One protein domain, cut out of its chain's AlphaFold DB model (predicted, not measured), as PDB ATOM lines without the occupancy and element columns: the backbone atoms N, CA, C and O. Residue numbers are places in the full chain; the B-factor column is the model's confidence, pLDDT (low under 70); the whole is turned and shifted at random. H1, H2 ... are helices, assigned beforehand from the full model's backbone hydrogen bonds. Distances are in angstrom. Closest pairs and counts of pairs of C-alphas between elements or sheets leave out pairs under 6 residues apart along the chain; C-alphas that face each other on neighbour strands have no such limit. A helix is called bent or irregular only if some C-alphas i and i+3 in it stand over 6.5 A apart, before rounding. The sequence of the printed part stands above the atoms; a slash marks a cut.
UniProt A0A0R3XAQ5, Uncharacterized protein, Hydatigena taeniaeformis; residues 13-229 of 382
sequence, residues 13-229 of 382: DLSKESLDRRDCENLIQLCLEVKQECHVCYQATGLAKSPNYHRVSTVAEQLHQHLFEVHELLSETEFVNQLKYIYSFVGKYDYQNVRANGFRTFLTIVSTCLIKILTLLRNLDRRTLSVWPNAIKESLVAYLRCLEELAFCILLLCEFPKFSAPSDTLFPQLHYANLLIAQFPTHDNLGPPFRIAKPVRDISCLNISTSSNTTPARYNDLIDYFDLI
ATOM      1  N   ASP A  13       1.181  88.130  32.723       60.97
ATOM      2  CA  ASP A  13       2.388  88.921  32.980       60.97
ATOM      3  C   ASP A  13       3.667  88.179  32.570       60.97
ATOM      4  O   ASP A  13       4.518  88.764  31.895       60.97
ATOM      5  N   LEU A  14       3.736  86.860  32.796       66.69
ATOM      6  CA  LEU A  14       4.812  86.012  32.257       66.69
ATOM      7  C   LEU A  14       4.913  86.103  30.723       66.69
ATOM      8  O   LEU A  14       6.012  86.076  30.160       66.69
ATOM      9  N   SER A  15       3.782  86.256  30.023       85.06
ATOM     10  CA  SER A  15       3.786  86.445  28.571       85.06
ATOM     11  C   SER A  15       4.355  87.809  28.173       85.06
ATOM     12  O   SER A  15       5.139  87.868  27.222       85.06
ATOM     13  N   LYS A  16       3.996  88.897  28.867       88.62
ATOM     14  CA  LYS A  16       4.499  90.251  28.562       88.62
ATOM     15  C   LYS A  16       6.006  90.353  28.798       88.62
ATOM     16  O   LYS A  16       6.724  90.800  27.907       88.62
ATOM     17  N   GLU A  17       6.482  89.861  29.941       88.75
ATOM     18  CA  GLU A  17       7.908  89.846  30.285       88.75
ATOM     19  C   GLU A  17       8.727  89.018  29.288       88.75
ATOM     20  O   GLU A  17       9.829  89.404  28.898       88.75
ATOM     21  N   SER A  18       8.183  87.891  28.813       91.81
ATOM     22  CA  SER A  18       8.856  87.071  27.800       91.81
ATOM     23  C   SER A  18       9.026  87.798  26.460       91.81
ATOM     24  O   SER A  18      10.067  87.655  25.812       91.81
ATOM     25  N   LEU A  19       8.033  88.601  26.059       92.81
ATOM     26  CA  LEU A  19       8.095  89.434  24.858       92.81
ATOM     27  C   LEU A  19       9.083  90.585  25.043       92.81
ATOM     28  O   LEU A  19       9.890  90.834  24.154       92.81
ATOM     29  N   ASP A  20       9.072  91.240  26.204       93.94
ATOM     30  CA  ASP A  20      10.026  92.302  26.541       93.94
ATOM     31  C   ASP A  20      11.463  91.800  26.525       93.94
ATOM     32  O   ASP A  20      12.338  92.447  25.956       93.94
ATOM     33  N   ARG A  21      11.704  90.607  27.075       94.75
ATOM     34  CA  ARG A  21      13.017  89.966  27.032       94.75
ATOM     35  C   ARG A  21      13.471  89.706  25.598       94.75
ATOM     36  O   ARG A  21      14.602  90.041  25.263       94.75
ATOM     37  N   ARG A  22      12.592  89.173  24.743       95.44
ATOM     38  CA  ARG A  22      12.899  88.939  23.323       95.44
ATOM     39  C   ARG A  22      13.197  90.244  22.582       95.44
ATOM     40  O   ARG A  22      14.175  90.316  21.843       95.44
ATOM     41  N   ASP A  23      12.370  91.267  22.769       95.56
ATOM     42  CA  ASP A  23      12.550  92.567  22.115       95.56
ATOM     43  C   ASP A  23      13.836  93.257  22.599       95.56
ATOM     44  O   ASP A  23      14.563  93.854  21.803       95.56
ATOM     45  N   CYS A  24      14.174  93.103  23.882       97.12
ATOM     46  CA  CYS A  24      15.435  93.555  24.458       97.12
ATOM     47  C   CYS A  24      16.640  92.836  23.836       97.12
ATOM     48  O   CYS A  24      17.565  93.499  23.366       97.12
ATOM     49  N   GLU A  25      16.623  91.500  23.780       97.56
ATOM     50  CA  GLU A  25      17.677  90.683  23.161       97.56
ATOM     51  C   GLU A  25      17.902  91.075  21.691       97.56
ATOM     52  O   GLU A  25      19.039  91.318  21.282       97.56
ATOM     53  N   ASN A  26      16.820  91.231  20.921       97.56
ATOM     54  CA  ASN A  26      16.876  91.675  19.526       97.56
ATOM     55  C   ASN A  26      17.497  93.072  19.388       97.56
ATOM     56  O   ASN A  26      18.351  93.289  18.525       97.56
ATOM     57  N   LEU A  27      17.096  94.022  20.237       97.69
ATOM     58  CA  LEU A  27      17.623  95.386  20.202       97.69
ATOM     59  C   LEU A  27      19.112  95.436  20.572       97.69
ATOM     60  O   LEU A  27      19.883  96.154  19.937       97.69
ATOM     61  N   ILE A  28      19.542  94.650  21.559       97.38
ATOM     62  CA  ILE A  28      20.959  94.542  21.934       97.38
ATOM     63  C   ILE A  28      21.771  93.960  20.777       97.38
ATOM     64  O   ILE A  28      22.849  94.467  20.465       97.38
ATOM     65  N   GLN A  29      21.253  92.922  20.121       97.81
ATOM     66  CA  GLN A  29      21.904  92.314  18.968       97.81
ATOM     67  C   GLN A  29      22.055  93.320  17.812       97.81
ATOM     68  O   GLN A  29      23.135  93.438  17.233       97.81
ATOM     69  N   LEU A  30      21.022  94.125  17.546       97.75
ATOM     70  CA  LEU A  30      21.076  95.238  16.592       97.75
ATOM     71  C   LEU A  30      22.164  96.261  16.946       97.75
ATOM     72  O   LEU A  30      22.933  96.658  16.070       97.75
ATOM     73  N   CYS A  31      22.275  96.657  18.218       97.62
ATOM     74  CA  CYS A  31      23.350  97.537  18.683       97.62
ATOM     75  C   CYS A  31      24.737  96.936  18.410       97.62
ATOM     76  O   CYS A  31      25.630  97.643  17.947       97.62
ATOM     77  N   LEU A  32      24.932  95.635  18.657       97.12
ATOM     78  CA  LEU A  32      26.206  94.956  18.395       97.12
ATOM     79  C   LEU A  32      26.557  94.937  16.901       97.12
ATOM     80  O   LEU A  32      27.708  95.195  16.544       97.12
ATOM     81  N   GLU A  33      25.580  94.673  16.034       97.50
ATOM     82  CA  GLU A  33      25.773  94.672  14.581       97.50
ATOM     83  C   GLU A  33      26.107  96.069  14.049       97.50
ATOM     84  O   GLU A  33      27.068  96.222  13.293       97.50
ATOM     85  N   VAL A  34      25.376  97.100  14.485       97.06
ATOM     86  CA  VAL A  34      25.663  98.495  14.111       97.06
ATOM     87  C   VAL A  34      27.041  98.917  14.611       97.06
ATOM     88  O   VAL A  34      27.818  99.470  13.838       97.06
ATOM     89  N   LYS A  35      27.391  98.599  15.863       95.75
ATOM     90  CA  LYS A  35      28.717  98.881  16.432       95.75
ATOM     91  C   LYS A  35      29.836  98.314  15.559       95.75
ATOM     92  O   LYS A  35      30.820  99.009  15.302       95.75
ATOM     93  N   GLN A  36      29.686  97.063  15.122       94.62
ATOM     94  CA  GLN A  36      30.678  96.378  14.299       94.62
ATOM     95  C   GLN A  36      30.786  96.996  12.900       94.62
ATOM     96  O   GLN A  36      31.892  97.232  12.420       94.62
ATOM     97  N   GLU A  37      29.659  97.287  12.249       92.75
ATOM     98  CA  GLU A  37      29.665  97.887  10.910       92.75
ATOM     99  C   GLU A  37      30.198  99.327  10.937       92.75
ATOM    100  O   GLU A  37      31.034  99.681  10.106       92.75
ATOM    101  N   CYS A  38      29.819 100.132  11.937       92.12
ATOM    102  CA  CYS A  38      30.411 101.452  12.157       92.12
ATOM    103  C   CYS A  38      31.930 101.350  12.322       92.12
ATOM    104  O   CYS A  38      32.651 102.122  11.691       92.12
ATOM    105  N   HIS A  39      32.413 100.374  13.104       90.25
ATOM    106  CA  HIS A  39      33.841 100.145  13.321       90.25
ATOM    107  C   HIS A  39      34.611  99.893  12.026       90.25
ATOM    108  O   HIS A  39      35.590 100.579  11.731       90.25
ATOM    109  N   VAL A  40      34.123  98.948  11.224       88.56
ATOM    110  CA  VAL A  40      34.716  98.611   9.926       88.56
ATOM    111  C   VAL A  40      34.723  99.830   9.001       88.56
ATOM    112  O   VAL A  40      35.747 100.130   8.382       88.56
ATOM    113  N   CYS A  41      33.608 100.560   8.926       85.56
ATOM    114  CA  CYS A  41      33.480 101.715   8.044       85.56
ATOM    115  C   CYS A  41      34.381 102.882   8.456       85.56
ATOM    116  O   CYS A  41      35.022 103.458   7.580       85.56
ATOM    117  N   TYR A  42      34.481 103.240   9.741       84.25
ATOM    118  CA  TYR A  42      35.349 104.360  10.127       84.25
ATOM    119  C   TYR A  42      36.837 103.982  10.025       84.25
ATOM    120  O   TYR A  42      37.638 104.806   9.583       84.25
ATOM    121  N   GLN A  43      37.231 102.739  10.330       82.38
ATOM    122  CA  GLN A  43      38.625 102.301  10.178       82.38
ATOM    123  C   GLN A  43      39.098 102.296   8.721       82.38
ATOM    124  O   GLN A  43      40.218 102.718   8.438       82.38
ATOM    125  N   ALA A  44      38.239 101.879   7.787       73.69
ATOM    126  CA  ALA A  44      38.566 101.809   6.361       73.69
ATOM    127  C   ALA A  44      38.880 103.178   5.725       73.69
ATOM    128  O   ALA A  44      39.347 103.249   4.591       73.69
ATOM    129  N   THR A  45      38.606 104.277   6.427       66.06
ATOM    130  CA  THR A  45      38.583 105.617   5.827       66.06
ATOM    131  C   THR A  45      39.819 106.450   6.096       66.06
ATOM    132  O   THR A  45      39.978 107.481   5.451       66.06
ATOM    133  N   GLY A  46      40.713 106.001   6.985       56.59
ATOM    134  CA  GLY A  46      42.056 106.568   7.166       56.59
ATOM    135  C   GLY A  46      42.121 108.059   7.535       56.59
ATOM    136  O   GLY A  46      43.214 108.618   7.587       56.59
ATOM    137  N   LEU A  47      40.981 108.714   7.779       60.97
ATOM    138  CA  LEU A  47      40.900 110.107   8.200       60.97
ATOM    139  C   LEU A  47      41.318 110.194   9.672       60.97
ATOM    140  O   LEU A  47      40.809 109.472  10.526       60.97
ATOM    141  N   ALA A  48      42.299 111.047   9.966       53.19
ATOM    142  CA  ALA A  48      42.746 111.282  11.332       53.19
ATOM    143  C   ALA A  48      41.697 112.092  12.113       53.19
ATOM    144  O   ALA A  48      40.999 112.928  11.539       53.19
ATOM    145  N   LYS A  49      41.632 111.879  13.438       52.97
ATOM    146  CA  LYS A  49      40.792 112.651  14.370       52.97
ATOM    147  C   LYS A  49      40.972 114.152  14.110       52.97
ATOM    148  O   LYS A  49      42.037 114.692  14.397       52.97
ATOM    149  N   SER A  50      39.944 114.831  13.604       46.91
ATOM    150  CA  SER A  50      39.952 116.293  13.531       46.91
ATOM    151  C   SER A  50      39.411 116.855  14.852       46.91
ATOM    152  O   SER A  50      38.245 116.624  15.179       46.91
ATOM    153  N   PRO A  51      40.219 117.580  15.648       44.38
ATOM    154  CA  PRO A  51      39.790 118.092  16.951       44.38
ATOM    155  C   PRO A  51      38.758 119.230  16.849       44.38
ATOM    156  O   PRO A  51      38.133 119.581  17.848       44.38
ATOM    157  N   ASN A  52      38.536 119.795  15.657       45.25
ATOM    158  CA  ASN A  52      37.698 120.977  15.467       45.25
ATOM    159  C   ASN A  52      36.352 120.639  14.820       45.25
ATOM    160  O   ASN A  52      36.204 120.631  13.601       45.25
ATOM    161  N   TYR A  53      35.353 120.451  15.683       45.16
ATOM    162  CA  TYR A  53      33.947 120.199  15.346       45.16
ATOM    163  C   TYR A  53      33.337 121.237  14.387       45.16
ATOM    164  O   TYR A  53      32.493 120.926  13.558       45.16
ATOM    165  N   HIS A  54      33.794 122.486  14.484       44.91
ATOM    166  CA  HIS A  54      33.182 123.642  13.823       44.91
ATOM    167  C   HIS A  54      33.734 123.930  12.417       44.91
ATOM    168  O   HIS A  54      33.352 124.920  11.799       44.91
ATOM    169  N   ARG A  55      34.667 123.105  11.915       45.81
ATOM    170  CA  ARG A  55      35.353 123.304  10.623       45.81
ATOM    171  C   ARG A  55      35.355 122.055   9.739       45.81
ATOM    172  O   ARG A  55      36.257 121.874   8.928       45.81
ATOM    173  N   VAL A  56      34.355 121.195   9.895       53.62
ATOM    174  CA  VAL A  56      34.192 120.035   9.020       53.62
ATOM    175  C   VAL A  56      33.588 120.506   7.698       53.62
ATOM    176  O   VAL A  56      32.426 120.903   7.641       53.62
ATOM    177  N   SER A  57      34.412 120.533   6.655       59.03
ATOM    178  CA  SER A  57      34.121 121.205   5.382       59.03
ATOM    179  C   SER A  57      33.304 120.320   4.437       59.03
ATOM    180  O   SER A  57      32.572 120.816   3.582       59.03
ATOM    181  N   THR A  58      33.395 118.994   4.596       71.81
ATOM    182  CA  THR A  58      32.792 118.043   3.654       71.81
ATOM    183  C   THR A  58      31.889 117.016   4.335       71.81
ATOM    184  O   THR A  58      32.141 116.570   5.453       71.81
ATOM    185  N   VAL A  59      30.849 116.572   3.619       74.44
ATOM    186  CA  VAL A  59      29.919 115.510   4.058       74.44
ATOM    187  C   VAL A  59      30.662 114.217   4.437       74.44
ATOM    188  O   VAL A  59      30.231 113.488   5.326       74.44
ATOM    189  N   ALA A  60      31.799 113.932   3.797       74.75
ATOM    190  CA  ALA A  60      32.607 112.746   4.082       74.75
ATOM    191  C   ALA A  60      33.297 112.809   5.455       74.75
ATOM    192  O   ALA A  60      33.334 111.805   6.164       74.75
ATOM    193  N   GLU A  61      33.808 113.976   5.845       76.12
ATOM    194  CA  GLU A  61      34.402 114.173   7.168       76.12
ATOM    195  C   GLU A  61      33.331 114.142   8.271       76.12
ATOM    196  O   GLU A  61      33.560 113.544   9.322       76.12
ATOM    197  N   GLN A  62      32.140 114.714   8.024       79.19
ATOM    198  CA  GLN A  62      31.009 114.630   8.963       79.19
ATOM    199  C   GLN A  62      30.588 113.175   9.175       79.19
ATOM    200  O   GLN A  62      30.413 112.726  10.305       79.19
ATOM    201  N   LEU A  63      30.480 112.416   8.085       85.25
ATOM    202  CA  LEU A  63      30.149 111.000   8.139       85.25
ATOM    203  C   LEU A  63      31.194 110.193   8.915       85.25
ATOM    204  O   LEU A  63      30.821 109.401   9.774       85.25
ATOM    205  N   HIS A  64      32.488 110.406   8.654       83.62
ATOM    206  CA  HIS A  64      33.554 109.750   9.413       83.62
ATOM    207  C   HIS A  64      33.427 110.019  10.920       83.62
ATOM    208  O   HIS A  64      33.509 109.091  11.724       83.62
ATOM    209  N   GLN A  65      33.171 111.276  11.292       82.69
ATOM    210  CA  GLN A  65      33.019 111.677  12.685       82.69
ATOM    211  C   GLN A  65      31.820 110.991  13.359       82.69
ATOM    212  O   GLN A  65      31.991 110.397  14.419       82.69
ATOM    213  N   HIS A  66      30.637 111.011  12.741       86.62
ATOM    214  CA  HIS A  66      29.437 110.386  13.315       86.62
ATOM    215  C   HIS A  66      29.533 108.854  13.383       86.62
ATOM    216  O   HIS A  66      29.038 108.237  14.323       86.62
ATOM    217  N   LEU A  67      30.220 108.212  12.430       90.06
ATOM    218  CA  LEU A  67      30.500 106.773  12.512       90.06
ATOM    219  C   LEU A  67      31.358 106.434  13.735       90.06
ATOM    220  O   LEU A  67      31.105 105.431  14.404       90.06
ATOM    221  N   PHE A  68      32.357 107.269  14.028       86.56
ATOM    222  CA  PHE A  68      33.193 107.127  15.214       86.56
ATOM    223  C   PHE A  68      32.407 107.401  16.505       86.56
ATOM    224  O   PHE A  68      32.489 106.603  17.434       86.56
ATOM    225  N   GLU A  69      31.609 108.470  16.560       86.25
ATOM    226  CA  GLU A  69      30.820 108.823  17.750       86.25
ATOM    227  C   GLU A  69      29.778 107.755  18.094       86.25
ATOM    228  O   GLU A  69      29.684 107.347  19.249       86.25
ATOM    229  N   VAL A  70      29.065 107.212  17.101       90.44
ATOM    230  CA  VAL A  70      28.141 106.088  17.316       90.44
ATOM    231  C   VAL A  70      28.886 104.816  17.726       90.44
ATOM    232  O   VAL A  70      28.413 104.078  18.591       90.44
ATOM    233  N   HIS A  71      30.065 104.546  17.159       92.00
ATOM    234  CA  HIS A  71      30.886 103.423  17.613       92.00
ATOM    235  C   HIS A  71      31.297 103.577  19.085       92.00
ATOM    236  O   HIS A  71      31.155 102.625  19.852       92.00
ATOM    237  N   GLU A  72      31.765 104.760  19.494       88.00
ATOM    238  CA  GLU A  72      32.114 105.049  20.886       88.00
ATOM    239  C   GLU A  72      30.893 104.974  21.808       88.00
ATOM    240  O   GLU A  72      30.988 104.388  22.881       88.00
ATOM    241  N   LEU A  73      29.738 105.503  21.393       88.00
ATOM    242  CA  LEU A  73      28.478 105.395  22.132       88.00
ATOM    243  C   LEU A  73      28.143 103.928  22.435       88.00
ATOM    244  O   LEU A  73      27.859 103.575  23.575       88.00
ATOM    245  N   LEU A  74      28.214 103.057  21.428       91.31
ATOM    246  CA  LEU A  74      27.859 101.642  21.562       91.31
ATOM    247  C   LEU A  74      28.950 100.782  22.231       91.31
ATOM    248  O   LEU A  74      28.684  99.620  22.544       91.31
ATOM    249  N   SER A  75      30.163 101.314  22.416       87.50
ATOM    250  CA  SER A  75      31.313 100.575  22.969       87.50
ATOM    251  C   SER A  75      31.695 101.020  24.380       87.50
ATOM    252  O   SER A  75      31.941 100.175  25.232       87.50
ATOM    253  N   GLU A  76      31.729 102.330  24.618       81.62
ATOM    254  CA  GLU A  76      32.350 102.966  25.787       81.62
ATOM    255  C   GLU A  76      31.325 103.624  26.727       81.62
ATOM    256  O   GLU A  76      31.707 104.311  27.673       81.62
ATOM    257  N   THR A  77      30.021 103.490  26.455       83.62
ATOM    258  CA  THR A  77      28.964 104.071  27.299       83.62
ATOM    259  C   THR A  77      27.991 103.016  27.807       83.62
ATOM    260  O   THR A  77      27.860 101.927  27.247       83.62
ATOM    261  N   GLU A  78      27.223 103.387  28.831       85.12
ATOM    262  CA  GLU A  78      26.184 102.544  29.420       85.12
ATOM    263  C   GLU A  78      24.918 102.432  28.557       85.12
ATOM    264  O   GLU A  78      23.944 101.827  28.997       85.12
ATOM    265  N   PHE A  79      24.899 102.961  27.328       89.00
ATOM    266  CA  PHE A  79      23.713 102.989  26.465       89.00
ATOM    267  C   PHE A  79      23.014 101.624  26.343       89.00
ATOM    268  O   PHE A  79      21.801 101.517  26.516       89.00
ATOM    269  N   VAL A  80      23.765 100.540  26.124       91.69
ATOM    270  CA  VAL A  80      23.183  99.187  26.023       91.69
ATOM    271  C   VAL A  80      22.579  98.724  27.357       91.69
ATOM    272  O   VAL A  80      21.540  98.061  27.373       91.69
ATOM    273  N   ASN A  81      23.197  99.082  28.483       90.88
ATOM    274  CA  ASN A  81      22.677  98.765  29.812       90.88
ATOM    275  C   ASN A  81      21.462  99.635  30.167       90.88
ATOM    276  O   ASN A  81      20.521  99.129  30.773       90.88
ATOM    277  N   GLN A  82      21.418 100.888  29.715       91.88
ATOM    278  CA  GLN A  82      20.256 101.771  29.829       91.88
ATOM    279  C   GLN A  82      19.047 101.205  29.072       91.88
ATOM    280  O   GLN A  82      17.946 101.170  29.614       91.88
ATOM    281  N   LEU A  83      19.247 100.660  27.865       94.56
ATOM    282  CA  LEU A  83      18.179  99.968  27.131       94.56
ATOM    283  C   LEU A  83      17.619  98.780  27.928       94.56
ATOM    284  O   LEU A  83      16.403  98.657  28.077       94.56
ATOM    285  N   LYS A  84      18.491  97.928  28.489       94.38
ATOM    286  CA  LYS A  84      18.080  96.812  29.365       94.38
ATOM    287  C   LYS A  84      17.322  97.305  30.593       94.38
ATOM    288  O   LYS A  84      16.310  96.719  30.970       94.38
ATOM    289  N   TYR A  85      17.813  98.379  31.205       93.06
ATOM    290  CA  TYR A  85      17.197  98.973  32.380       93.06
ATOM    291  C   TYR A  85      15.778  99.453  32.077       93.06
ATOM    292  O   TYR A  85      14.872  99.120  32.835       93.06
ATOM    293  N   ILE A  86      15.545 100.117  30.941       93.56
ATOM    294  CA  ILE A  86      14.192 100.515  30.534       93.56
ATOM    295  C   ILE A  86      13.286  99.286  30.407       93.56
ATOM    296  O   ILE A  86      12.227  99.245  31.036       93.56
ATOM    297  N   TYR A  87      13.719  98.236  29.697       94.50
ATOM    298  CA  TYR A  87      12.947  96.987  29.587       94.50
ATOM    299  C   TYR A  87      12.643  96.327  30.942       94.50
ATOM    300  O   TYR A  87      11.616  95.670  31.069       94.50
ATOM    301  N   SER A  88      13.476  96.536  31.967       91.69
ATOM    302  CA  SER A  88      13.233  95.990  33.311       91.69
ATOM    303  C   SER A  88      12.041  96.626  34.035       91.69
ATOM    304  O   SER A  88      11.509  96.031  34.972       91.69
ATOM    305  N   PHE A  89      11.605  97.823  33.623       89.88
ATOM    306  CA  PHE A  89      10.512  98.538  34.280       89.88
ATOM    307  C   PHE A  89       9.348  98.911  33.355       89.88
ATOM    308  O   PHE A  89       8.300  99.294  33.871       89.88
ATOM    309  N   VAL A  90       9.476  98.801  32.023       91.38
ATOM    310  CA  VAL A  90       8.422  99.237  31.078       91.38
ATOM    311  C   VAL A  90       7.053  98.626  31.364       91.38
ATOM    312  O   VAL A  90       6.049  99.302  31.153       91.38
ATOM    313  N   GLY A  91       6.994  97.385  31.855       90.12
ATOM    314  CA  GLY A  91       5.734  96.699  32.155       90.12
ATOM    315  C   GLY A  91       4.896  97.394  33.231       90.12
ATOM    316  O   GLY A  91       3.676  97.299  33.207       90.12
ATOM    317  N   LYS A  92       5.525  98.174  34.121       88.69
ATOM    318  CA  LYS A  92       4.832  98.929  35.181       88.69
ATOM    319  C   LYS A  92       3.929 100.037  34.641       88.69
ATOM    320  O   LYS A  92       3.025 100.474  35.339       88.69
ATOM    321  N   TYR A  93       4.184 100.481  33.413       87.94
ATOM    322  CA  TYR A  93       3.455 101.563  32.756       87.94
ATOM    323  C   TYR A  93       2.407 101.051  31.762       87.94
ATOM    324  O   TYR A  93       1.880 101.826  30.963       87.94
ATOM    325  N   ASP A  94       2.132  99.745  31.762       87.75
ATOM    326  CA  ASP A  94       1.107  99.156  30.910       87.75
ATOM    327  C   ASP A  94      -0.301  99.486  31.401       87.75
ATOM    328  O   ASP A  94      -0.614  99.451  32.592       87.75
ATOM    329  N   TYR A  95      -1.188  99.776  30.450       81.88
ATOM    330  CA  TYR A  95      -2.598  99.937  30.760       81.88
ATOM    331  C   TYR A  95      -3.239  98.561  30.956       81.88
ATOM    332  O   TYR A  95      -3.611  97.883  29.992       81.88
ATOM    333  N   GLN A  96      -3.399  98.159  32.219       83.00
ATOM    334  CA  GLN A  96      -4.014  96.887  32.604       83.00
ATOM    335  C   GLN A  96      -3.299  95.691  31.934       83.00
ATOM    336  O   GLN A  96      -2.099  95.468  32.094       83.00
ATOM    337  N   ASN A  97      -4.035  94.916  31.136       81.75
ATOM    338  CA  ASN A  97      -3.535  93.724  30.456       81.75
ATOM    339  C   ASN A  97      -2.940  94.021  29.074       81.75
ATOM    340  O   ASN A  97      -2.494  93.101  28.389       81.75
ATOM    341  N   VAL A  98      -2.918  95.286  28.649       85.19
ATOM    342  CA  VAL A  98      -2.446  95.678  27.323       85.19
ATOM    343  C   VAL A  98      -0.971  96.060  27.393       85.19
ATOM    344  O   VAL A  98      -0.605  97.015  28.069       85.19
ATOM    345  N   ARG A  99      -0.130  95.341  26.640       88.69
ATOM    346  CA  ARG A  99       1.296  95.650  26.448       88.69
ATOM    347  C   ARG A  99       1.463  96.881  25.547       88.69
ATOM    348  O   ARG A  99       1.842  96.760  24.382       88.69
ATOM    349  N   ALA A 100       1.115  98.055  26.056       84.69
ATOM    350  CA  ALA A 100       1.140  99.302  25.306       84.69
ATOM    351  C   ALA A 100       1.476 100.478  26.223       84.69
ATOM    352  O   ALA A 100       0.698 100.833  27.106       84.69
ATOM    353  N   ASN A 101       2.623 101.108  25.961       88.38
ATOM    354  CA  ASN A 101       3.039 102.350  26.598       88.38
ATOM    355  C   ASN A 101       4.055 103.107  25.729       88.38
ATOM    356  O   ASN A 101       4.598 102.571  24.758       88.38
ATOM    357  N   GLY A 102       4.324 104.361  26.102       86.06
ATOM    358  CA  GLY A 102       5.241 105.238  25.373       86.06
ATOM    359  C   GLY A 102       6.691 104.749  25.342       86.06
ATOM    360  O   GLY A 102       7.367 104.963  24.337       86.06
ATOM    361  N   PHE A 103       7.167 104.038  26.374       90.94
ATOM    362  CA  PHE A 103       8.541 103.524  26.413       90.94
ATOM    363  C   PHE A 103       8.790 102.491  25.315       90.94
ATOM    364  O   PHE A 103       9.792 102.579  24.611       90.94
ATOM    365  N   ARG A 104       7.872 101.537  25.106       91.19
ATOM    366  CA  ARG A 104       8.032 100.528  24.042       91.19
ATOM    367  C   ARG A 104       7.946 101.134  22.645       91.19
ATOM    368  O   ARG A 104       8.719 100.749  21.767       91.19
ATOM    369  N   THR A 105       7.069 102.118  22.444       89.81
ATOM    370  CA  THR A 105       7.038 102.899  21.198       89.81
ATOM    371  C   THR A 105       8.374 103.603  20.972       89.81
ATOM    372  O   THR A 105       8.942 103.510  19.886       89.81
ATOM    373  N   PHE A 106       8.928 104.236  22.009       91.94
ATOM    374  CA  PHE A 106      10.230 104.892  21.943       91.94
ATOM    375  C   PHE A 106      11.362 103.907  21.596       91.94
ATOM    376  O   PHE A 106      12.125 104.141  20.661       91.94
ATOM    377  N   LEU A 107      11.431 102.756  22.268       95.31
ATOM    378  CA  LEU A 107      12.422 101.707  21.986       95.31
ATOM    379  C   LEU A 107      12.287 101.138  20.564       95.31
ATOM    380  O   LEU A 107      13.290 100.833  19.919       95.31
ATOM    381  N   THR A 108      11.066 101.063  20.031       93.38
ATOM    382  CA  THR A 108      10.813 100.664  18.637       93.38
ATOM    383  C   THR A 108      11.387 101.680  17.644       93.38
ATOM    384  O   THR A 108      11.922 101.292  16.602       93.38
ATOM    385  N   ILE A 109      11.345 102.979  17.960       93.25
ATOM    386  CA  ILE A 109      11.973 104.031  17.141       93.25
ATOM    387  C   ILE A 109      13.493 103.874  17.153       93.25
ATOM    388  O   ILE A 109      14.108 103.905  16.086       93.25
ATOM    389  N   VAL A 110      14.090 103.622  18.325       95.88
ATOM    390  CA  VAL A 110      15.529 103.326  18.451       95.88
ATOM    391  C   VAL A 110      15.903 102.115  17.593       95.88
ATOM    392  O   VAL A 110      16.819 102.198  16.775       95.88
ATOM    393  N   SER A 111      15.140 101.023  17.700       96.94
ATOM    394  CA  SER A 111      15.322  99.826  16.876       96.94
ATOM    395  C   SER A 111      15.236 100.137  15.382       96.94
ATOM    396  O   SER A 111      16.059  99.674  14.597       96.94
ATOM    397  N   THR A 112      14.253 100.938  14.969       96.38
ATOM    398  CA  THR A 112      14.049 101.308  13.563       96.38
ATOM    399  C   THR A 112      15.210 102.147  13.036       96.38
ATOM    400  O   THR A 112      15.679 101.909  11.923       96.38
ATOM    401  N   CYS A 113      15.711 103.090  13.838       97.00
ATOM    402  CA  CYS A 113      16.884 103.893  13.506       97.00
ATOM    403  C   CYS A 113      18.119 103.002  13.297       97.00
ATOM    404  O   CYS A 113      18.748 103.058  12.240       97.00
ATOM    405  N   LEU A 114      18.397 102.091  14.238       98.06
ATOM    406  CA  LEU A 114      19.497 101.124  14.137       98.06
ATOM    407  C   LEU A 114      19.380 100.233  12.894       98.06
ATOM    408  O   LEU A 114      20.361 100.059  12.175       98.06
ATOM    409  N   ILE A 115      18.183  99.723  12.585       97.75
ATOM    410  CA  ILE A 115      17.940  98.924  11.374       97.75
ATOM    411  C   ILE A 115      18.262  99.737  10.114       97.75
ATOM    412  O   ILE A 115      18.883  99.211   9.187       97.75
ATOM    413  N   LYS A 116      17.857 101.013  10.055       97.31
ATOM    414  CA  LYS A 116      18.138 101.885   8.906       97.31
ATOM    415  C   LYS A 116      19.630 102.161   8.759       97.31
ATOM    416  O   LYS A 116      20.141 102.005   7.653       97.31
ATOM    417  N   ILE A 117      20.329 102.466   9.855       96.94
ATOM    418  CA  ILE A 117      21.793 102.611   9.872       96.94
ATOM    419  C   ILE A 117      22.446 101.335   9.337       96.94
ATOM    420  O   ILE A 117      23.202 101.385   8.370       96.94
ATOM    421  N   LEU A 118      22.095 100.182   9.908       96.12
ATOM    422  CA  LEU A 118      22.667  98.891   9.542       96.12
ATOM    423  C   LEU A 118      22.427  98.542   8.069       96.12
ATOM    424  O   LEU A 118      23.331  98.078   7.379       96.12
ATOM    425  N   THR A 119      21.213  98.793   7.578       94.88
ATOM    426  CA  THR A 119      20.840  98.563   6.176       94.88
ATOM    427  C   THR A 119      21.672  99.430   5.240       94.88
ATOM    428  O   THR A 119      22.170  98.938   4.230       94.88
ATOM    429  N   LEU A 120      21.844 100.715   5.564       92.81
ATOM    430  CA  LEU A 120      22.666 101.617   4.762       92.81
ATOM    431  C   LEU A 120      24.127 101.158   4.764       92.81
ATOM    432  O   LEU A 120      24.695 101.003   3.691       92.81
ATOM    433  N   LEU A 121      24.702 100.852   5.929       91.44
ATOM    434  CA  LEU A 121      26.094 100.401   6.045       91.44
ATOM    435  C   LEU A 121      26.369  99.100   5.275       91.44
ATOM    436  O   LEU A 121      27.372  99.001   4.573       91.44
ATOM    437  N   ARG A 122      25.463  98.116   5.352       89.25
ATOM    438  CA  ARG A 122      25.619  96.820   4.667       89.25
ATOM    439  C   ARG A 122      25.503  96.904   3.149       89.25
ATOM    440  O   ARG A 122      26.115  96.099   2.454       89.25
ATOM    441  N   ASN A 123      24.730  97.858   2.638       83.25
ATOM    442  CA  ASN A 123      24.505  98.025   1.201       83.25
ATOM    443  C   ASN A 123      25.596  98.855   0.502       83.25
ATOM    444  O   ASN A 123      25.493  99.117  -0.696       83.25
ATOM    445  N   LEU A 124      26.625  99.293   1.230       78.56
ATOM    446  CA  LEU A 124      27.658 100.187   0.721       78.56
ATOM    447  C   LEU A 124      28.954  99.444   0.381       78.56
ATOM    448  O   LEU A 124      29.380  98.530   1.086       78.56
ATOM    449  N   ASP A 125      29.612  99.872  -0.703       70.00
ATOM    450  CA  ASP A 125      30.932  99.356  -1.070       70.00
ATOM    451  C   ASP A 125      31.986  99.849  -0.066       70.00
ATOM    452  O   ASP A 125      32.216 101.049   0.106       70.00
ATOM    453  N   ARG A 126      32.638  98.905   0.611       70.50
ATOM    454  CA  ARG A 126      33.502  99.142   1.777       70.50
ATOM    455  C   ARG A 126      34.890  99.694   1.426       70.50
ATOM    456  O   ARG A 126      35.687  99.945   2.323       70.50
ATOM    457  N   ARG A 127      35.200  99.864   0.136       65.19
ATOM    458  CA  ARG A 127      36.548 100.213  -0.344       65.19
ATOM    459  C   ARG A 127      36.948 101.665  -0.078       65.19
ATOM    460  O   ARG A 127      38.120 101.915   0.192       65.19
ATOM    461  N   THR A 128      36.035 102.636  -0.201       65.44
ATOM    462  CA  THR A 128      36.340 104.058   0.072       65.44
ATOM    463  C   THR A 128      35.070 104.913   0.186       65.44
ATOM    464  O   THR A 128      34.226 104.884  -0.709       65.44
ATOM    465  N   LEU A 129      34.958 105.756   1.228       66.12
ATOM    466  CA  LEU A 129      33.826 106.692   1.408       66.12
ATOM    467  C   LEU A 129      33.645 107.666   0.237       66.12
ATOM    468  O   LEU A 129      32.532 108.112  -0.032       66.12
ATOM    469  N   SER A 130      34.724 108.029  -0.462       66.69
ATOM    470  CA  SER A 130      34.669 108.945  -1.610       66.69
ATOM    471  C   SER A 130      33.733 108.446  -2.713       66.69
ATOM    472  O   SER A 130      33.078 109.263  -3.355       66.69
ATOM    473  N   VAL A 131      33.606 107.126  -2.865       71.88
ATOM    474  CA  VAL A 131      32.805 106.460  -3.903       71.88
ATOM    475  C   VAL A 131      31.309 106.448  -3.561       71.88
ATOM    476  O   VAL A 131      30.472 106.214  -4.431       71.88
ATOM    477  N   TRP A 132      30.934 106.722  -2.308       79.75
ATOM    478  CA  TRP A 132      29.534 106.657  -1.898       79.75
ATOM    479  C   TRP A 132      28.728 107.826  -2.492       79.75
ATOM    480  O   TRP A 132      29.196 108.971  -2.460       79.75
ATOM    481  N   PRO A 133      27.498 107.588  -2.982       85.62
ATOM    482  CA  PRO A 133      26.600 108.659  -3.401       85.62
ATOM    483  C   PRO A 133      26.325 109.647  -2.261       85.62
ATOM    484  O   PRO A 133      26.055 109.232  -1.132       85.62
ATOM    485  N   ASN A 134      26.334 110.953  -2.553       84.44
ATOM    486  CA  ASN A 134      26.129 111.989  -1.530       84.44
ATOM    487  C   ASN A 134      24.785 111.846  -0.806       84.44
ATOM    488  O   ASN A 134      24.766 111.920   0.415       84.44
ATOM    489  N   ALA A 135      23.706 111.513  -1.518       86.94
ATOM    490  CA  ALA A 135      22.396 111.282  -0.903       86.94
ATOM    491  C   ALA A 135      22.415 110.157   0.154       86.94
ATOM    492  O   ALA A 135      21.737 110.249   1.177       86.94
ATOM    493  N   ILE A 136      23.214 109.103  -0.064       86.81
ATOM    494  CA  ILE A 136      23.362 108.013   0.909       86.81
ATOM    495  C   ILE A 136      24.198 108.476   2.102       86.81
ATOM    496  O   ILE A 136      23.822 108.193   3.238       86.81
ATOM    497  N   LYS A 137      25.288 109.222   1.864       85.56
ATOM    498  CA  LYS A 137      26.093 109.809   2.947       85.56
ATOM    499  C   LYS A 137      25.241 110.715   3.833       85.56
ATOM    500  O   LYS A 137      25.260 110.553   5.043       85.56
ATOM    501  N   GLU A 138      24.470 111.617   3.232       88.50
ATOM    502  CA  GLU A 138      23.579 112.546   3.936       88.50
ATOM    503  C   GLU A 138      22.501 111.803   4.729       88.50
ATOM    504  O   GLU A 138      22.295 112.094   5.906       88.50
ATOM    505  N   SER A 139      21.868 110.794   4.123       91.12
ATOM    506  CA  SER A 139      20.870 109.963   4.807       91.12
ATOM    507  C   SER A 139      21.473 109.224   6.002       91.12
ATOM    508  O   SER A 139      20.881 109.189   7.078       91.12
ATOM    509  N   LEU A 140      22.664 108.643   5.837       92.19
ATOM    510  CA  LEU A 140      23.352 107.932   6.908       92.19
ATOM    511  C   LEU A 140      23.779 108.886   8.030       92.19
ATOM    512  O   LEU A 140      23.545 108.575   9.191       92.19
ATOM    513  N   VAL A 141      24.327 110.059   7.696       89.44
ATOM    514  CA  VAL A 141      24.633 111.115   8.676       89.44
ATOM    515  C   VAL A 141      23.380 111.494   9.465       89.44
ATOM    516  O   VAL A 141      23.438 111.565  10.688       89.44
ATOM    517  N   ALA A 142      22.238 111.678   8.799       89.69
ATOM    518  CA  ALA A 142      20.981 111.996   9.471       89.69
ATOM    519  C   ALA A 142      20.546 110.899  10.460       89.69
ATOM    520  O   ALA A 142      20.168 111.216  11.587       89.69
ATOM    521  N   TYR A 143      20.632 109.617  10.083       94.31
ATOM    522  CA  TYR A 143      20.288 108.521  10.995       94.31
ATOM    523  C   TYR A 143      21.283 108.362  12.151       94.31
ATOM    524  O   TYR A 143      20.852 108.130  13.277       94.31
ATOM    525  N   LEU A 144      22.590 108.517  11.911       92.44
ATOM    526  CA  LEU A 144      23.601 108.465  12.975       92.44
ATOM    527  C   LEU A 144      23.356 109.571  14.011       92.44
ATOM    528  O   LEU A 144      23.265 109.283  15.199       92.44
ATOM    529  N   ARG A 145      23.114 110.803  13.551       87.06
ATOM    530  CA  ARG A 145      22.750 111.935  14.417       87.06
ATOM    531  C   ARG A 145      21.444 111.693  15.162       87.06
ATOM    532  O   ARG A 145      21.343 111.972  16.347       87.06
ATOM    533  N   CYS A 146      20.446 111.118  14.491       89.00
ATOM    534  CA  CYS A 146      19.199 110.732  15.143       89.00
ATOM    535  C   CYS A 146      19.435 109.712  16.269       89.00
ATOM    536  O   CYS A 146      18.834 109.842  17.329       89.00
ATOM    537  N   LEU A 147      20.311 108.721  16.074       91.94
ATOM    538  CA  LEU A 147      20.651 107.759  17.123       91.94
ATOM    539  C   LEU A 147      21.359 108.422  18.310       91.94
ATOM    540  O   LEU A 147      21.058 108.073  19.450       91.94
ATOM    541  N   GLU A 148      22.258 109.370  18.056       85.31
ATOM    542  CA  GLU A 148      22.897 110.164  19.109       85.31
ATOM    543  C   GLU A 148      21.820 110.889  19.945       85.31
ATOM    544  O   GLU A 148      21.752 110.687  21.157       85.31
ATOM    545  N   GLU A 149      20.901 111.633  19.316       83.38
ATOM    546  CA  GLU A 149      19.790 112.333  20.002       83.38
ATOM    547  C   GLU A 149      18.878 111.374  20.787       83.38
ATOM    548  O   GLU A 149      18.480 111.636  21.927       83.38
ATOM    549  N   LEU A 150      18.570 110.212  20.205       89.31
ATOM    550  CA  LEU A 150      17.791 109.177  20.879       89.31
ATOM    551  C   LEU A 150      18.525 108.622  22.102       89.31
ATOM    552  O   LEU A 150      17.878 108.335  23.106       89.31
ATOM    553  N   ALA A 151      19.851 108.489  22.057       88.44
ATOM    554  CA  ALA A 151      20.638 108.044  23.202       88.44
ATOM    555  C   ALA A 151      20.614 109.054  24.351       88.44
ATOM    556  O   ALA A 151      20.493 108.663  25.513       88.44
ATOM    557  N   PHE A 152      20.635 110.346  24.033       84.12
ATOM    558  CA  PHE A 152      20.431 111.392  25.027       84.12
ATOM    559  C   PHE A 152      19.039 111.307  25.676       84.12
ATOM    560  O   PHE A 152      18.906 111.361  26.898       84.12
ATOM    561  N   CYS A 153      17.999 111.058  24.877       87.62
ATOM    562  CA  CYS A 153      16.651 110.825  25.392       87.62
ATOM    563  C   CYS A 153      16.559 109.555  26.263       87.62
ATOM    564  O   CYS A 153      15.916 109.587  27.309       87.62
ATOM    565  N   ILE A 154      17.212 108.447  25.877       90.25
ATOM    566  CA  ILE A 154      17.282 107.208  26.681       90.25
ATOM    567  C   ILE A 154      17.863 107.490  28.063       90.25
ATOM    568  O   ILE A 154      17.337 107.003  29.064       90.25
ATOM    569  N   LEU A 155      18.915 108.300  28.121       86.00
ATOM    570  CA  LEU A 155      19.538 108.690  29.372       86.00
ATOM    571  C   LEU A 155      18.552 109.442  30.274       86.00
ATOM    572  O   LEU A 155      18.388 109.080  31.438       86.00
ATOM    573  N   LEU A 156      17.830 110.424  29.732       86.38
ATOM    574  CA  LEU A 156      16.798 111.146  30.479       86.38
ATOM    575  C   LEU A 156      15.659 110.221  30.935       86.38
ATOM    576  O   LEU A 156      15.232 110.294  32.088       86.38
ATOM    577  N   LEU A 157      15.211 109.297  30.078       88.62
ATOM    578  CA  LEU A 157      14.185 108.300  30.406       88.62
ATOM    579  C   LEU A 157      14.620 107.327  31.511       88.62
ATOM    580  O   LEU A 157      13.765 106.786  32.206       88.62
ATOM    581  N   CYS A 158      15.922 107.102  31.695       87.94
ATOM    582  CA  CYS A 158      16.445 106.304  32.807       87.94
ATOM    583  C   CYS A 158      16.491 107.087  34.128       87.94
ATOM    584  O   CYS A 158      16.383 106.490  35.202       87.94
ATOM    585  N   GLU A 159      16.673 108.408  34.064       85.00
ATOM    586  CA  GLU A 159      16.861 109.261  35.241       85.00
ATOM    587  C   GLU A 159      15.546 109.826  35.790       85.00
ATOM    588  O   GLU A 159      15.322 109.747  36.997       85.00
ATOM    589  N   PHE A 160      14.653 110.345  34.940       85.56
ATOM    590  CA  PHE A 160      13.408 110.990  35.381       85.56
ATOM    591  C   PHE A 160      12.510 110.119  36.274       85.56
ATOM    592  O   PHE A 160      12.031 110.644  37.283       85.56
ATOM    593  N   PRO A 161      12.328 108.803  36.021       85.19
ATOM    594  CA  PRO A 161      11.520 107.950  36.895       85.19
ATOM    595  C   PRO A 161      12.002 107.895  38.351       85.19
ATOM    596  O   PRO A 161      11.220 107.597  39.249       85.19
ATOM    597  N   LYS A 162      13.276 108.215  38.624       84.62
ATOM    598  CA  LYS A 162      13.824 108.274  39.994       84.62
ATOM    599  C   LYS A 162      13.267 109.451  40.808       84.62
ATOM    600  O   LYS A 162      13.402 109.457  42.027       84.62
ATOM    601  N   PHE A 163      12.666 110.436  40.138       84.81
ATOM    602  CA  PHE A 163      12.054 111.633  40.725       84.81
ATOM    603  C   PHE A 163      10.521 111.556  40.743       84.81
ATOM    604  O   PHE A 163       9.864 112.465  41.262       84.81
ATOM    605  N   SER A 164       9.947 110.488  40.183       82.75
ATOM    606  CA  SER A 164       8.506 110.254  40.162       82.75
ATOM    607  C   SER A 164       7.965 109.887  41.545       82.75
ATOM    608  O   SER A 164       8.720 109.519  42.452       82.75
ATOM    609  N   ALA A 165       6.655 110.059  41.727       75.38
ATOM    610  CA  ALA A 165       5.954 109.771  42.974       75.38
ATOM    611  C   ALA A 165       5.817 108.243  43.211       75.38
ATOM    612  O   ALA A 165       6.858 107.611  43.403       75.38
ATOM    613  N   PRO A 166       4.639 107.583  43.260       75.38
ATOM    614  CA  PRO A 166       4.646 106.123  43.310       75.38
ATOM    615  C   PRO A 166       5.271 105.553  42.022       75.38
ATOM    616  O   PRO A 166       5.258 106.191  40.964       75.38
ATOM    617  N   SER A 167       5.858 104.357  42.130       67.25
ATOM    618  CA  SER A 167       6.728 103.744  41.110       67.25
ATOM    619  C   SER A 167       6.051 103.387  39.776       67.25
ATOM    620  O   SER A 167       6.712 102.870  38.879       67.25
ATOM    621  N   ASP A 168       4.746 103.600  39.670       71.69
ATOM    622  CA  ASP A 168       3.877 103.358  38.515       71.69
ATOM    623  C   ASP A 168       3.431 104.656  37.816       71.69
ATOM    624  O   ASP A 168       2.748 104.615  36.794       71.69
ATOM    625  N   THR A 169       3.836 105.820  38.328       78.56
ATOM    626  CA  THR A 169       3.499 107.123  37.742       78.56
ATOM    627  C   THR A 169       4.698 107.759  37.055       78.56
ATOM    628  O   THR A 169       5.851 107.499  37.394       78.56
ATOM    629  N   LEU A 170       4.419 108.614  36.072       78.56
ATOM    630  CA  LEU A 170       5.421 109.477  35.440       78.56
ATOM    631  C   LEU A 170       5.447 110.880  36.055       78.56
ATOM    632  O   LEU A 170       6.291 111.697  35.696       78.56
ATOM    633  N   PHE A 171       4.545 111.161  36.996       80.81
ATOM    634  CA  PHE A 171       4.456 112.462  37.637       80.81
ATOM    635  C   PHE A 171       5.584 112.638  38.652       80.81
ATOM    636  O   PHE A 171       5.777 111.756  39.495       80.81
ATOM    637  N   PRO A 172       6.320 113.761  38.599       81.00
ATOM    638  CA  PRO A 172       7.327 114.064  39.599       81.00
ATOM    639  C   PRO A 172       6.679 114.216  40.977       81.00
ATOM    640  O   PRO A 172       5.521 114.620  41.107       81.00
ATOM    641  N   GLN A 173       7.440 113.921  42.029       82.12
ATOM    642  CA  GLN A 173       7.027 114.235  43.394       82.12
ATOM    643  C   GLN A 173       6.743 115.739  43.538       82.12
ATOM    644  O   GLN A 173       7.394 116.578  42.911       82.12
ATOM    645  N   LEU A 174       5.765 116.086  44.381       80.12
ATOM    646  CA  LEU A 174       5.238 117.450  44.488       80.12
ATOM    647  C   LEU A 174       6.319 118.495  44.817       80.12
ATOM    648  O   LEU A 174       6.222 119.643  44.387       80.12
ATOM    649  N   HIS A 175       7.364 118.119  45.559       80.19
ATOM    650  CA  HIS A 175       8.462 119.034  45.878       80.19
ATOM    651  C   HIS A 175       9.335 119.375  44.665       80.19
ATOM    652  O   HIS A 175       9.894 120.466  44.650       80.19
ATOM    653  N   TYR A 176       9.418 118.506  43.650       79.50
ATOM    654  CA  TYR A 176      10.064 118.819  42.368       79.50
ATOM    655  C   TYR A 176       9.133 119.583  41.425       79.50
ATOM    656  O   TYR A 176       9.590 120.462  40.702       79.50
ATOM    657  N   ALA A 177       7.826 119.294  41.457       71.25
ATOM    658  CA  ALA A 177       6.833 119.973  40.619       71.25
ATOM    659  C   ALA A 177       6.744 121.489  40.890       71.25
ATOM    660  O   ALA A 177       6.407 122.255  39.995       71.25
ATOM    661  N   ASN A 178       7.067 121.914  42.116       69.31
ATOM    662  CA  ASN A 178       7.032 123.316  42.538       69.31
ATOM    663  C   ASN A 178       8.393 124.026  42.451       69.31
ATOM    664  O   ASN A 178       8.514 125.162  42.916       69.31
ATOM    665  N   LEU A 179       9.433 123.375  41.918       73.19
ATOM    666  CA  LEU A 179      10.723 124.034  41.739       73.19
ATOM    667  C   LEU A 179      10.604 125.137  40.688       73.19
ATOM    668  O   LEU A 179       9.971 124.966  39.648       73.19
ATOM    669  N   LEU A 180      11.251 126.269  40.965       66.19
ATOM    670  CA  LEU A 180      11.432 127.317  39.971       66.19
ATOM    671  C   LEU A 180      12.319 126.761  38.862       66.19
ATOM    672  O   LEU A 180      13.522 126.575  39.050       66.19
ATOM    673  N   ILE A 181      11.702 126.475  37.724       65.50
ATOM    674  CA  ILE A 181      12.404 126.069  36.517       65.50
ATOM    675  C   ILE A 181      13.133 127.305  35.979       65.50
ATOM    676  O   ILE A 181      12.550 128.391  35.902       65.50
ATOM    677  N   ALA A 182      14.419 127.157  35.654       63.59
ATOM    678  CA  ALA A 182      15.194 128.229  35.047       63.59
ATOM    679  C   ALA A 182      14.515 128.715  33.756       63.59
ATOM    680  O   ALA A 182      13.835 127.954  33.063       63.59
ATOM    681  N   GLN A 183      14.673 130.003  33.440       60.88
ATOM    682  CA  GLN A 183      14.136 130.537  32.192       60.88
ATOM    683  C   GLN A 183      14.759 129.790  31.016       60.88
ATOM    684  O   GLN A 183      15.978 129.633  30.965       60.88
ATOM    685  N   PHE A 184      13.904 129.353  30.088       58.34
ATOM    686  CA  PHE A 184      14.329 128.668  28.876       58.34
ATOM    687  C   PHE A 184      15.359 129.551  28.160       58.34
ATOM    688  O   PHE A 184      15.014 130.681  27.785       58.34
ATOM    689  N   PRO A 185      16.614 129.099  27.988       54.44
ATOM    690  CA  PRO A 185      17.553 129.826  27.160       54.44
ATOM    691  C   PRO A 185      16.923 129.905  25.774       54.44
ATOM    692  O   PRO A 185      16.506 128.886  25.227       54.44
ATOM    693  N   THR A 186      16.809 131.104  25.204       50.16
ATOM    694  CA  THR A 186      16.448 131.248  23.793       50.16
ATOM    695  C   THR A 186      17.550 130.579  22.983       50.16
ATOM    696  O   THR A 186      18.579 131.190  22.695       50.16
ATOM    697  N   HIS A 187      17.390 129.289  22.701       49.69
ATOM    698  CA  HIS A 187      18.280 128.576  21.815       49.69
ATOM    699  C   HIS A 187      18.054 129.156  20.426       49.69
ATOM    700  O   HIS A 187      17.006 128.961  19.814       49.69
ATOM    701  N   ASP A 188      19.041 129.897  19.927       44.75
ATOM    702  CA  ASP A 188      19.142 130.128  18.498       44.75
ATOM    703  C   ASP A 188      19.202 128.742  17.848       44.75
ATOM    704  O   ASP A 188      20.171 127.998  18.027       44.75
ATOM    705  N   ASN A 189      18.175 128.397  17.069       44.09
ATOM    706  CA  ASN A 189      18.035 127.158  16.285       44.09
ATOM    707  C   ASN A 189      19.146 126.945  15.227       44.09
ATOM    708  O   ASN A 189      19.029 126.122  14.322       44.09
ATOM    709  N   LEU A 190      20.223 127.721  15.325       39.34
ATOM    710  CA  LEU A 190      21.428 127.734  14.506       39.34
ATOM    711  C   LEU A 190      22.664 127.259  15.292       39.34
ATOM    712  O   LEU A 190      23.769 127.249  14.746       39.34
ATOM    713  N   GLY A 191      22.501 126.887  16.568       39.16
ATOM    714  CA  GLY A 191      23.573 126.332  17.387       39.16
ATOM    715  C   GLY A 191      24.140 125.034  16.793       39.16
ATOM    716  O   GLY A 191      23.403 124.246  16.196       39.16
ATOM    717  N   PRO A 192      25.459 124.795  16.919       39.25
ATOM    718  CA  PRO A 192      26.071 123.585  16.395       39.25
ATOM    719  C   PRO A 192      25.491 122.354  17.116       39.25
ATOM    720  O   PRO A 192      25.166 122.447  18.300       39.25
ATOM    721  N   PRO A 193      25.384 121.199  16.437       48.84
ATOM    722  CA  PRO A 193      24.726 120.024  17.001       48.84
ATOM    723  C   PRO A 193      25.442 119.591  18.280       48.84
ATOM    724  O   PRO A 193      26.669 119.697  18.367       48.84
ATOM    725  N   PHE A 194      24.701 119.132  19.280       51.94
ATOM    726  CA  PHE A 194      25.274 118.786  20.573       51.94
ATOM    727  C   PHE A 194      26.259 117.612  20.417       51.94
ATOM    728  O   PHE A 194      25.936 116.608  19.790       51.94
ATOM    729  N   ARG A 195      27.481 117.704  20.967       54.16
ATOM    730  CA  ARG A 195      28.392 116.543  21.033       54.16
ATOM    731  C   ARG A 195      27.896 115.588  22.115       54.16
ATOM    732  O   ARG A 195      28.426 115.606  23.221       54.16
ATOM    733  N   ILE A 196      26.893 114.771  21.808       54.47
ATOM    734  CA  ILE A 196      26.158 113.936  22.774       54.47
ATOM    735  C   ILE A 196      27.059 112.957  23.535       54.47
ATOM    736  O   ILE A 196      26.813 112.682  24.707       54.47
ATOM    737  N   ALA A 197      28.167 112.513  22.936       51.75
ATOM    738  CA  ALA A 197      29.125 111.633  23.601       51.75
ATOM    739  C   ALA A 197      29.723 112.230  24.891       51.75
ATOM    740  O   ALA A 197      30.026 111.481  25.814       51.75
ATOM    741  N   LYS A 198      29.883 113.560  24.995       54.09
ATOM    742  CA  LYS A 198      30.456 114.196  26.195       54.09
ATOM    743  C   LYS A 198      29.449 114.284  27.361       54.09
ATOM    744  O   LYS A 198      29.759 113.721  28.397       54.09
ATOM    745  N   PRO A 199      28.232 114.837  27.207       54.22
ATOM    746  CA  PRO A 199      27.180 114.788  28.225       54.22
ATOM    747  C   PRO A 199      26.758 113.363  28.588       54.22
ATOM    748  O   PRO A 199      26.554 113.080  29.761       54.22
ATOM    749  N   VAL A 200      26.656 112.442  27.620       56.53
ATOM    750  CA  VAL A 200      26.324 111.036  27.912       56.53
ATOM    751  C   VAL A 200      27.425 110.385  28.742       56.53
ATOM    752  O   VAL A 200      27.102 109.683  29.697       56.53
ATOM    753  N   ARG A 201      28.708 110.649  28.457       57.34
ATOM    754  CA  ARG A 201      29.817 110.207  29.320       57.34
ATOM    755  C   ARG A 201      29.791 110.900  30.676       57.34
ATOM    756  O   ARG A 201      29.864 110.211  31.679       57.34
ATOM    757  N   ASP A 202      29.633 112.216  30.726       57.53
ATOM    758  CA  ASP A 202      29.637 112.985  31.974       57.53
ATOM    759  C   ASP A 202      28.494 112.535  32.905       57.53
ATOM    760  O   ASP A 202      28.702 112.370  34.104       57.53
ATOM    761  N   ILE A 203      27.311 112.231  32.362       56.19
ATOM    762  CA  ILE A 203      26.168 111.747  33.144       56.19
ATOM    763  C   ILE A 203      26.287 110.248  33.480       56.19
ATOM    764  O   ILE A 203      25.931 109.852  34.589       56.19
ATOM    765  N   SER A 204      26.815 109.410  32.579       53.91
ATOM    766  CA  SER A 204      27.006 107.970  32.845       53.91
ATOM    767  C   SER A 204      28.140 107.707  33.848       53.91
ATOM    768  O   SER A 204      28.019 106.823  34.692       53.91
ATOM    769  N   CYS A 205      29.220 108.497  33.801       47.69
ATOM    770  CA  CYS A 205      30.391 108.379  34.678       47.69
ATOM    771  C   CYS A 205      30.154 108.901  36.103       47.69
ATOM    772  O   CYS A 205      30.964 108.627  36.988       47.69
ATOM    773  N   LEU A 206      29.061 109.633  36.356       48.69
ATOM    774  CA  LEU A 206      28.705 110.071  37.710       48.69
ATOM    775  C   LEU A 206      27.996 108.993  38.557       48.69
ATOM    776  O   LEU A 206      27.681 109.284  39.708       48.69
ATOM    777  N   ASN A 207      27.876 107.753  38.043       47.06
ATOM    778  CA  ASN A 207      27.484 106.509  38.738       47.06
ATOM    779  C   ASN A 207      26.041 106.539  39.309       47.06
ATOM    780  O   ASN A 207      25.623 107.457  39.999       47.06
ATOM    781  N   ILE A 208      25.152 105.562  39.090       44.84
ATOM    782  CA  ILE A 208      25.286 104.108  39.319       44.84
ATOM    783  C   ILE A 208      26.159 103.793  40.545       44.84
ATOM    784  O   ILE A 208      26.976 102.881  40.560       44.84
ATOM    785  N   SER A 209      25.995 104.576  41.606       36.59
ATOM    786  CA  SER A 209      26.384 104.202  42.957       36.59
ATOM    787  C   SER A 209      25.148 104.336  43.842       36.59
ATOM    788  O   SER A 209      24.537 105.393  43.952       36.59
ATOM    789  N   THR A 210      24.722 103.186  44.360       39.12
ATOM    790  CA  THR A 210      24.012 102.987  45.633       39.12
ATOM    791  C   THR A 210      23.323 104.212  46.252       39.12
ATOM    792  O   THR A 210      23.987 105.096  46.780       39.12
ATOM    793  N   SER A 211      21.985 104.154  46.299       43.03
ATOM    794  CA  SER A 211      21.071 104.956  47.134       43.03
ATOM    795  C   SER A 211      21.102 106.490  46.982       43.03
ATOM    796  O   SER A 211      22.043 107.164  47.379       43.03
ATOM    797  N   SER A 212      19.963 107.030  46.530       52.44
ATOM    798  CA  SER A 212      19.408 108.336  46.931       52.44
ATOM    799  C   SER A 212      20.263 109.599  46.734       52.44
ATOM    800  O   SER A 212      20.502 110.328  47.690       52.44
ATOM    801  N   ASN A 213      20.594 109.954  45.490       58.50
ATOM    802  CA  ASN A 213      20.942 111.344  45.156       58.50
ATOM    803  C   ASN A 213      19.802 112.038  44.393       58.50
ATOM    804  O   ASN A 213      20.007 112.675  43.362       58.50
ATOM    805  N   THR A 214      18.571 111.919  44.899       71.88
ATOM    806  CA  THR A 214      17.401 112.672  44.419       71.88
ATOM    807  C   THR A 214      17.452 114.100  44.978       71.88
ATOM    808  O   THR A 214      16.619 114.523  45.780       71.88
ATOM    809  N   THR A 215      18.490 114.855  44.623       82.56
ATOM    810  CA  THR A 215      18.639 116.247  45.062       82.56
ATOM    811  C   THR A 215      17.902 117.191  44.102       82.56
ATOM    812  O   THR A 215      17.822 116.905  42.905       82.56
ATOM    813  N   PRO A 216      17.377 118.334  44.579       81.06
ATOM    814  CA  PRO A 216      16.801 119.358  43.703       81.06
ATOM    815  C   PRO A 216      17.785 119.868  42.639       81.06
ATOM    816  O   PRO A 216      17.387 120.103  41.507       81.06
ATOM    817  N   ALA A 217      19.075 119.974  42.981       81.56
ATOM    818  CA  ALA A 217      20.122 120.358  42.032       81.56
ATOM    819  C   ALA A 217      20.223 119.360  40.870       81.56
ATOM    820  O   ALA A 217      20.204 119.762  39.715       81.56
ATOM    821  N   ARG A 218      20.214 118.055  41.170       82.00
ATOM    822  CA  ARG A 218      20.262 117.012  40.141       82.00
ATOM    823  C   ARG A 218      19.029 117.026  39.239       82.00
ATOM    824  O   ARG A 218      19.155 116.782  38.044       82.00
ATOM    825  N   TYR A 219      17.849 117.286  39.804       83.75
ATOM    826  CA  TYR A 219      16.627 117.447  39.017       83.75
ATOM    827  C   TYR A 219      16.740 118.644  38.065       83.75
ATOM    828  O   TYR A 219      16.447 118.498  36.885       83.75
ATOM    829  N   ASN A 220      17.232 119.789  38.548       81.69
ATOM    830  CA  ASN A 220      17.458 120.965  37.709       81.69
ATOM    831  C   ASN A 220      18.473 120.691  36.592       81.69
ATOM    832  O   ASN A 220      18.191 121.035  35.453       81.69
ATOM    833  N   ASP A 221      19.571 119.977  36.868       79.75
ATOM    834  CA  ASP A 221      20.517 119.578  35.817       79.75
ATOM    835  C   ASP A 221      19.820 118.745  34.724       79.75
ATOM    836  O   ASP A 221      20.034 118.962  33.537       79.75
ATOM    837  N   LEU A 222      18.962 117.786  35.103       80.75
ATOM    838  CA  LEU A 222      18.197 116.962  34.152       80.75
ATOM    839  C   LEU A 222      17.195 117.777  33.336       80.75
ATOM    840  O   LEU A 222      16.962 117.479  32.166       80.75
ATOM    841  N   ILE A 223      16.611 118.798  33.951       79.75
ATOM    842  CA  ILE A 223      15.715 119.747  33.302       79.75
ATOM    843  C   ILE A 223      16.494 120.630  32.316       79.75
ATOM    844  O   ILE A 223      16.026 120.817  31.194       79.75
ATOM    845  N   ASP A 224      17.696 121.086  32.661       77.62
ATOM    846  CA  ASP A 224      18.581 121.808  31.739       77.62
ATOM    847  C   ASP A 224      19.017 120.900  30.581       77.62
ATOM    848  O   ASP A 224      19.018 121.309  29.423       77.62
ATOM    849  N   TYR A 225      19.311 119.626  30.861       78.12
ATOM    850  CA  TYR A 225      19.590 118.639  29.823       78.12
ATOM    851  C   TYR A 225      18.386 118.426  28.898       78.12
ATOM    852  O   TYR A 225      18.551 118.394  27.683       78.12
ATOM    853  N   PHE A 226      17.170 118.331  29.434       79.62
ATOM    854  CA  PHE A 226      15.952 118.216  28.627       79.62
ATOM    855  C   PHE A 226      15.743 119.419  27.688       79.62
ATOM    856  O   PHE A 226      15.234 119.243  26.581       79.62
ATOM    857  N   ASP A 227      16.183 120.622  28.070       76.38
ATOM    858  CA  ASP A 227      16.108 121.811  27.204       76.38
ATOM    859  C   ASP A 227      17.029 121.777  25.996       76.38
ATOM    860  O   ASP A 227      16.771 122.466  25.013       76.38
ATOM    861  N   LEU A 228      18.056 120.935  26.030       76.31
ATOM    862  CA  LEU A 228      18.942 120.746  24.890       76.31
ATOM    863  C   LEU A 228      18.300 119.914  23.780       76.31
ATOM    864  O   LEU A 228      18.783 119.939  22.650       76.31
ATOM    865  N   ILE A 229      17.223 119.178  24.079       78.38
ATOM    866  CA  ILE A 229      16.443 118.498  23.045       78.38
ATOM    867  C   ILE A 229      15.787 119.567  22.171       78.38
ATOM    868  O   ILE A 229      15.167 120.499  22.679       78.38
TER     869      ILE A 229
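This is residues 13 to 229 of the 382 residues of an uncharacterized protein of Hydatigena taeniaeformis (UniProt A0A0R3XAQ5). The long helix H5 runs through the middle of a body of helices, with an up-and-down bundle of H1, H3 and H4 on one side and the short helices H7 and H8, joined by long loops, on the other. H2 packs on residues 31 to 42 of H1 and on residues 134 to 148 of H5, H6 lies out at one end, and residues 206 to 211 stick out. The printed part has 217 residues with eight named helices, H1 to H8 in chain order, and no named strand: the class is all helix. It is compact, with a radius of gyration of the C-alphas of 19.0 A and spans of 55 by 45 by 29 A.

Find C-alpha 13 at (2.388, 88.921, 32.980); from there H1, the longest helix, runs 44.9 A to C-alpha 43 at (38.625, 102.301, 10.178). Look next for H2 at residues 59 to 76, 25.2 A, H3 at 79 to 93, 21.3 A, and H4 at 102 to 122, 30.2 A. H5, residues 134 to 163, is 44.5 A long. H6 is residues 174 to 177, H7 197 to 204, and H8 216 to 227, ending at C-alpha 227 at (16.108, 121.811, 27.204). H3 is irregular, with C-alphas 88 and 91 7.6 A apart; H5 is only just so, with C-alphas 158 and 161 6.6 A apart.

Start at H1, whose residues 27 to 41 touch H4, closest at the C-alphas of Val 34 and Leu 118, 5.5 A. H1 touches H3 opposite ways at a shallow tilt of 21 degrees, closest at the C-alphas of Asp 20 and Tyr 87, 6.3 A. H4 and H5 form a hairpin at a shallow tilt of 28 degrees, closest at the C-alphas of Ile 117 and Tyr 143, 6.2 A. H5 is the hub, touching five helices. Its residues 156 to 163 touch H8, closest at the C-alphas of Leu 156 and Leu 222, 7.0 A. Its residues 148 to 155 touch H7, closest at the C-alphas of Phe 152 and Val 200, 6.6 A. H6 touches no helix. Every O i to N i+4 pair is within hydrogen-bond range in H1, H2, H4, H7 and H8, against 7 of 11 in H3 and 23 of 26 in H5; H6 is too short for such a pair.

The C-alphas farthest apart, those of Arg 127 and Leu 174, are 57.3 A apart. The printed part has no cut. The links H1 to H2, H4 to H5, H6 to H7 and H7 to H8 are long. Look for low pLDDT at residues 45 to 57 and 180 to 213, among others; the mean of the printed part is 78.6.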